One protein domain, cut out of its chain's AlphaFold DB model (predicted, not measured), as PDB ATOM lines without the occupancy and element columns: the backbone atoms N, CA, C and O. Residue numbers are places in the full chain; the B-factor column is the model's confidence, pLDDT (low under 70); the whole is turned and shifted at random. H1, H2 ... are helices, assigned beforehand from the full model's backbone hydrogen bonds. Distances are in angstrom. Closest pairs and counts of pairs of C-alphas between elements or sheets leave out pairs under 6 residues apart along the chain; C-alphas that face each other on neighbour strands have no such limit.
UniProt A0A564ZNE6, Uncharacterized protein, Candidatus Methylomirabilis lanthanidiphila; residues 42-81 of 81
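What this domain is: This is residues 42 to 81 of the 81 residues of an uncharacterized protein of Candidatus Methylomirabilis lanthanidiphila (UniProt A0A564ZNE6). Three short helices, H1, H2 and H3, follow one another like the three sides of a small triangle, with tight turns from H1 to H2 and from H2 to H3. H3 comes back to H1, with Val 74 near Ile 44, and the two stand nearly at a right angle; no two of the three helices are side by side, their lines standing at 49 degrees for H1 and H2, 59 degrees for H2 and H3 and 85 degrees for H1 and H3. The printed part has 40 residues with three named helices in the order H1, H2, H3 and no named strand; its class is all helix. It is compact, with a radius of gyration of the C-alphas of 9.0 A, and rounded, with spans of 21 by 20 by 20 A.

How they stand to each other: Begin with H1, residues 43 to 53, the longest helix by residues. Go from it to H2, residues 55 to 63: the two touch, and their closest C-alphas are those of Leu 50 and Leu 58, 5.9 A apart. H1 and H2 run opposite ways at a steep tilt of 49 degrees. Look next at H3, residues 68 to 77, which touches H1; their closest C-alphas are those of Ile 44 and Val 74, 6.4 A apart. The lines of H1 and H3 are about perpendicular, at 85 degrees. H2 and H3 touch only at the corner by their link, where their closest C-alphas, those of Lys 62 and Lys 68, are 4.7 A apart. They run opposite ways at a steep tilt of 59 degrees. On the backbone, you will find each O i to N i+4 pair within hydrogen-bond range in H1 and H3, and 4 of 5 in H2.

Where its parts are: Find C-alpha 43 at (-49.381, -32.047, -13.842); from there H1 runs 15.3 A to C-alpha 53 at (-38.536, -29.033, -24.149). After His 54, H2 starts at C-alpha 55 and spans 12.9 A to C-alpha 63. Pass residues 64 to 67 to reach H3, which begins at C-alpha 68 and ends 14.2 A away at C-alpha 77, (-40.478, -33.786, -5.855).

The domain as a whole: The two C-alphas farthest apart are those of His 53 and Thr 65, at 22.6 A. From C-alpha 42 to C-alpha 81, the first and last printed, the distance is 20.1 A. The printed part has no cut, and both links, H1 to H2 and H2 to H3, are tight. Residues 78 to 81 follow H3, and Lys 81 is the chain's last residue. The mean pLDDT of the printed part is 90.4, and residue 81 is the one printed residue under 70.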
ATOM      1  N   ASP A  42     -51.902 -35.079 -16.339       90.69
ATOM      2  CA  ASP A  42     -50.903 -35.239 -15.295       90.69
ATOM      3  C   ASP A  42     -50.021 -33.985 -15.214       90.69
ATOM      4  O   ASP A  42     -49.232 -33.671 -16.111       90.69
ATOM      5  N   GLY A  43     -50.169 -33.245 -14.112       91.06
ATOM      6  CA  GLY A  43     -49.381 -32.047 -13.842       91.06
ATOM      7  C   GLY A  43     -47.887 -32.330 -13.700       91.06
ATOM      8  O   GLY A  43     -47.085 -31.505 -14.123       91.06
ATOM      9  N   ILE A  44     -47.497 -33.489 -13.164       92.75
ATOM     10  CA  ILE A  44     -46.086 -33.853 -13.010       92.75
ATOM     11  C   ILE A  44     -45.472 -34.118 -14.383       92.75
ATOM     12  O   ILE A  44     -44.437 -33.534 -14.707       92.75
ATOM     13  N   ALA A  45     -46.144 -34.921 -15.213       92.44
ATOM     14  CA  ALA A  45     -45.692 -35.200 -16.575       92.44
ATOM     15  C   ALA A  45     -45.598 -33.915 -17.417       92.44
ATOM     16  O   ALA A  45     -44.644 -33.732 -18.171       92.44
ATOM     17  N   MET A  46     -46.546 -32.985 -17.247       93.69
ATOM     18  CA  MET A  46     -46.507 -31.686 -17.924       93.69
ATOM     19  C   MET A  46     -45.311 -30.841 -17.479       93.69
ATOM     20  O   MET A  46     -44.637 -30.254 -18.322       93.69
ATOM     21  N   ILE A  47     -45.006 -30.784 -16.178       94.06
ATOM     22  CA  ILE A  47     -43.822 -30.060 -15.699       94.06
ATOM     23  C   ILE A  47     -42.534 -30.695 -16.225       94.06
ATOM     24  O   ILE A  47     -41.664 -29.960 -16.684       94.06
ATOM     25  N   GLN A  48     -42.425 -32.024 -16.233       93.19
ATOM     26  CA  GLN A  48     -41.275 -32.728 -16.817       93.19
ATOM     27  C   GLN A  48     -41.087 -32.378 -18.298       93.19
ATOM     28  O   GLN A  48     -39.995 -31.983 -18.701       93.19
ATOM     29  N   TYR A  49     -42.165 -32.418 -19.083       93.69
ATOM     30  CA  TYR A  49     -42.128 -32.029 -20.491       93.69
ATOM     31  C   TYR A  49     -41.669 -30.575 -20.685       93.69
ATOM     32  O   TYR A  49     -40.827 -30.287 -21.537       93.69
ATOM     33  N   LEU A  50     -42.182 -29.643 -19.874       93.50
ATOM     34  CA  LEU A  50     -41.793 -28.232 -19.952       93.50
ATOM     35  C   LEU A  50     -40.333 -28.001 -19.543       93.50
ATOM     36  O   LEU A  50     -39.675 -27.152 -20.136       93.50
ATOM     37  N   VAL A  51     -39.818 -28.746 -18.560       93.69
ATOM     38  CA  VAL A  51     -38.398 -28.703 -18.173       93.69
ATOM     39  C   VAL A  51     -37.503 -29.108 -19.345       93.69
ATOM     40  O   VAL A  51     -36.507 -28.435 -19.606       93.69
ATOM     41  N   GLU A  52     -37.852 -30.189 -20.039       92.62
ATOM     42  CA  GLU A  52     -37.015 -30.768 -21.092       92.62
ATOM     43  C   GLU A  52     -37.096 -29.992 -22.412       92.62
ATOM     44  O   GLU A  52     -36.075 -29.760 -23.061       92.62
ATOM     45  N   HIS A  53     -38.295 -29.556 -22.803       92.56
ATOM     46  CA  HIS A  53     -38.536 -29.033 -24.149       92.56
ATOM     47  C   HIS A  53     -38.814 -27.529 -24.211       92.56
ATOM     48  O   HIS A  53     -38.551 -26.917 -25.245       92.56
ATOM     49  N   HIS A  54     -39.319 -26.916 -23.132       92.69
ATOM     50  CA  HIS A  54     -39.759 -25.510 -23.131       92.69
ATOM     51  C   HIS A  54     -39.323 -24.750 -21.862       92.69
ATOM     52  O   HIS A  54     -40.166 -24.212 -21.128       92.69
ATOM     53  N   PRO A  55     -38.008 -24.669 -21.572       92.06
ATOM     54  CA  PRO A  55     -37.509 -24.061 -20.338       92.06
ATOM     55  C   PRO A  55     -37.850 -22.566 -20.213       92.06
ATOM     56  O   PRO A  55     -37.969 -22.048 -19.101       92.06
ATOM     57  N   ASP A  56     -38.053 -21.862 -21.330       90.81
ATOM     58  CA  ASP A  56     -38.486 -20.462 -21.346       90.81
ATOM     59  C   ASP A  56     -39.931 -20.297 -20.849       90.81
ATOM     60  O   ASP A  56     -40.231 -19.362 -20.102       90.81
ATOM     61  N   ILE A  57     -40.820 -21.228 -21.204       91.88
ATOM     62  CA  ILE A  57     -42.195 -21.258 -20.703       91.88
ATOM     63  C   ILE A  57     -42.185 -21.558 -19.211       91.88
ATOM     64  O   ILE A  57     -42.841 -20.861 -18.433       91.88
ATOM     65  N   LEU A  58     -41.402 -22.554 -18.796       92.88
ATOM     66  CA  LEU A  58     -41.278 -22.907 -17.389       92.88
ATOM     67  C   LEU A  58     -40.778 -21.719 -16.556       92.88
ATOM     68  O   LEU A  58     -41.347 -21.430 -15.506       92.88
ATOM     69  N   ALA A  59     -39.768 -20.984 -17.030       91.81
ATOM     70  CA  ALA A  59     -39.252 -19.800 -16.341       91.81
ATOM     71  C   ALA A  59     -40.342 -18.743 -16.095       91.81
ATOM     72  O   ALA A  59     -40.398 -18.141 -15.021       91.81
ATOM     73  N   ARG A  60     -41.254 -18.556 -17.055       90.88
ATOM     74  CA  ARG A  60     -42.399 -17.646 -16.914       90.88
ATOM     75  C   ARG A  60     -43.436 -18.166 -15.926       90.88
ATOM     76  O   ARG A  60     -43.961 -17.399 -15.123       90.88
ATOM     77  N   LEU A  61     -43.720 -19.463 -15.948       92.12
ATOM     78  CA  LEU A  61     -44.652 -20.074 -15.001       92.12
ATOM     79  C   LEU A  61     -44.115 -20.022 -13.559       92.12
ATOM     80  O   LEU A  61     -44.886 -19.775 -12.635       92.12
ATOM     81  N   LYS A  62     -42.792 -20.136 -13.359       92.00
ATOM     82  CA  LYS A  62     -42.140 -20.021 -12.037       92.00
ATOM     83  C   LYS A  62     -42.308 -18.644 -11.379       92.00
ATOM     84  O   LYS A  62     -42.202 -18.551 -10.159       92.00
ATOM     85  N   ILE A  63     -42.583 -17.585 -12.144       91.50
ATOM     86  CA  ILE A  63     -42.855 -16.242 -11.597       91.50
ATOM     87  C   ILE A  63     -44.353 -15.922 -11.507       91.50
ATOM     88  O   ILE A  63     -44.728 -14.903 -10.927       91.50
ATOM     89  N   ASN A  64     -45.223 -16.781 -12.045       91.12
ATOM     90  CA  ASN A  64     -46.665 -16.576 -12.007       91.12
ATOM     91  C   ASN A  64     -47.213 -16.875 -10.603       91.12
ATOM     92  O   ASN A  64     -47.125 -17.998 -10.113       91.12
ATOM     93  N   THR A  65     -47.813 -15.876  -9.952       89.56
ATOM     94  CA  THR A  65     -48.285 -15.974  -8.561       89.56
ATOM     95  C   THR A  65     -49.330 -17.055  -8.320       89.56
ATOM     96  O   THR A  65     -49.459 -17.484  -7.178       89.56
ATOM     97  N   HIS A  66     -50.051 -17.492  -9.352       88.38
ATOM     98  CA  HIS A  66     -51.089 -18.512  -9.226       88.38
ATOM     99  C   HIS A  66     -50.524 -19.928  -9.127       88.38
ATOM    100  O   HIS A  66     -51.034 -20.722  -8.349       88.38
ATOM    101  N   VAL A  67     -49.456 -20.228  -9.871       92.12
ATOM    102  CA  VAL A  67     -48.939 -21.602 -10.017       92.12
ATOM    103  C   VAL A  67     -47.518 -21.784  -9.484       92.12
ATOM    104  O   VAL A  67     -47.076 -22.917  -9.320       92.12
ATOM    105  N   LYS A  68     -46.790 -20.703  -9.163       93.19
ATOM    106  CA  LYS A  68     -45.370 -20.766  -8.764       93.19
ATOM    107  C   LYS A  68     -45.088 -21.731  -7.609       93.19
ATOM    108  O   LYS A  68     -44.071 -22.415  -7.634       93.19
ATOM    109  N   GLU A  69     -45.955 -21.772  -6.596       93.06
ATOM    110  CA  GLU A  69     -45.728 -22.584  -5.395       93.06
ATOM    111  C   GLU A  69     -45.935 -24.061  -5.697       93.06
ATOM    112  O   GLU A  69     -45.120 -24.890  -5.301       93.06
ATOM    113  N   GLU A  70     -46.988 -24.381  -6.443       91.88
ATOM    114  CA  GLU A  70     -47.295 -25.746  -6.859       91.88
ATOM    115  C   GLU A  70     -46.210 -26.280  -7.805       91.88
ATOM    116  O   GLU A  70     -45.699 -27.382  -7.618       91.88
ATOM    117  N   ILE A  71     -45.763 -25.457  -8.761       93.00
ATOM    118  CA  ILE A  71     -44.651 -25.789  -9.662       93.00
ATOM    119  C   ILE A  71     -43.367 -26.041  -8.874       93.00
ATOM    120  O   ILE A  71     -42.678 -27.019  -9.143       93.00
ATOM    121  N   ALA A  72     -43.043 -25.196  -7.892       92.81
ATOM    122  CA  ALA A  72     -41.859 -25.392  -7.060       92.81
ATOM    123  C   ALA A  72     -41.917 -26.714  -6.276       92.81
ATOM    124  O   ALA A  72     -40.909 -27.414  -6.202       92.81
ATOM    125  N   ARG A  73     -43.091 -27.089  -5.747       91.38
ATOM    126  CA  ARG A  73     -43.288 -28.379  -5.063       91.38
ATOM    127  C   ARG A  73     -43.092 -29.561  -6.006       91.38
ATOM    128  O   ARG A  73     -42.420 -30.518  -5.636       91.38
ATOM    129  N   VAL A  74     -43.656 -29.495  -7.214       92.75
ATOM    130  CA  VAL A  74     -43.500 -30.560  -8.216       92.75
ATOM    131  C   VAL A  74     -42.041 -30.691  -8.640       92.75
ATOM    132  O   VAL A  74     -41.527 -31.803  -8.673       92.75
ATOM    133  N   LEU A  75     -41.364 -29.572  -8.909       92.31
ATOM    134  CA  LEU A  75     -39.950 -29.546  -9.284       92.31
ATOM    135  C   LEU A  75     -39.052 -30.171  -8.202       92.31
ATOM    136  O   LEU A  75     -38.210 -31.007  -8.526       92.31
ATOM    137  N   ASP A  76     -39.282 -29.843  -6.926       91.06
ATOM    138  CA  ASP A  76     -38.551 -30.448  -5.804       91.06
ATOM    139  C   ASP A  76     -38.826 -31.958  -5.697       91.06
ATOM    140  O   ASP A  76     -37.895 -32.750  -5.549       91.06
ATOM    141  N   ALA A  77     -40.084 -32.376  -5.884       88.94
ATOM    142  CA  ALA A  77     -40.478 -33.786  -5.855       88.94
ATOM    143  C   ALA A  77     -39.842 -34.626  -6.978       88.94
ATOM    144  O   ALA A  77     -39.561 -35.806  -6.767       88.94
ATOM    145  N   ILE A  78     -39.586 -34.037  -8.153       87.56
ATOM    146  CA  ILE A  78     -38.914 -34.713  -9.278       87.56
ATOM    147  C   ILE A  78     -37.390 -34.502  -9.300       87.56
ATOM    148  O   ILE A  78     -36.728 -34.967 -10.224       87.56
ATOM    149  N   GLY A  79     -36.818 -33.815  -8.305       83.62
ATOM    150  CA  GLY A  79     -35.370 -33.610  -8.178       83.62
ATOM    151  C   GLY A  79     -34.776 -32.505  -9.062       83.62
ATOM    152  O   GLY A  79     -33.553 -32.422  -9.187       83.62
ATOM    153  N   HIS A  80     -35.604 -31.637  -9.647       71.75
ATOM    154  CA  HIS A  80     -35.160 -30.465 -10.403       71.75
ATOM    155  C   HIS A  80     -35.142 -29.224  -9.491       71.75
ATOM    156  O   HIS A  80     -36.195 -28.688  -9.157       71.75
ATOM    157  N   LYS A  81     -33.952 -28.756  -9.087       58.12
ATOM    158  CA  LYS A  81     -33.767 -27.524  -8.289       58.12
ATOM    159  C   LYS A  81     -33.490 -26.307  -9.168       58.12
ATOM    160  O   LYS A  81     -32.580 -26.407 -10.017       58.12
TER     161      LYS A  81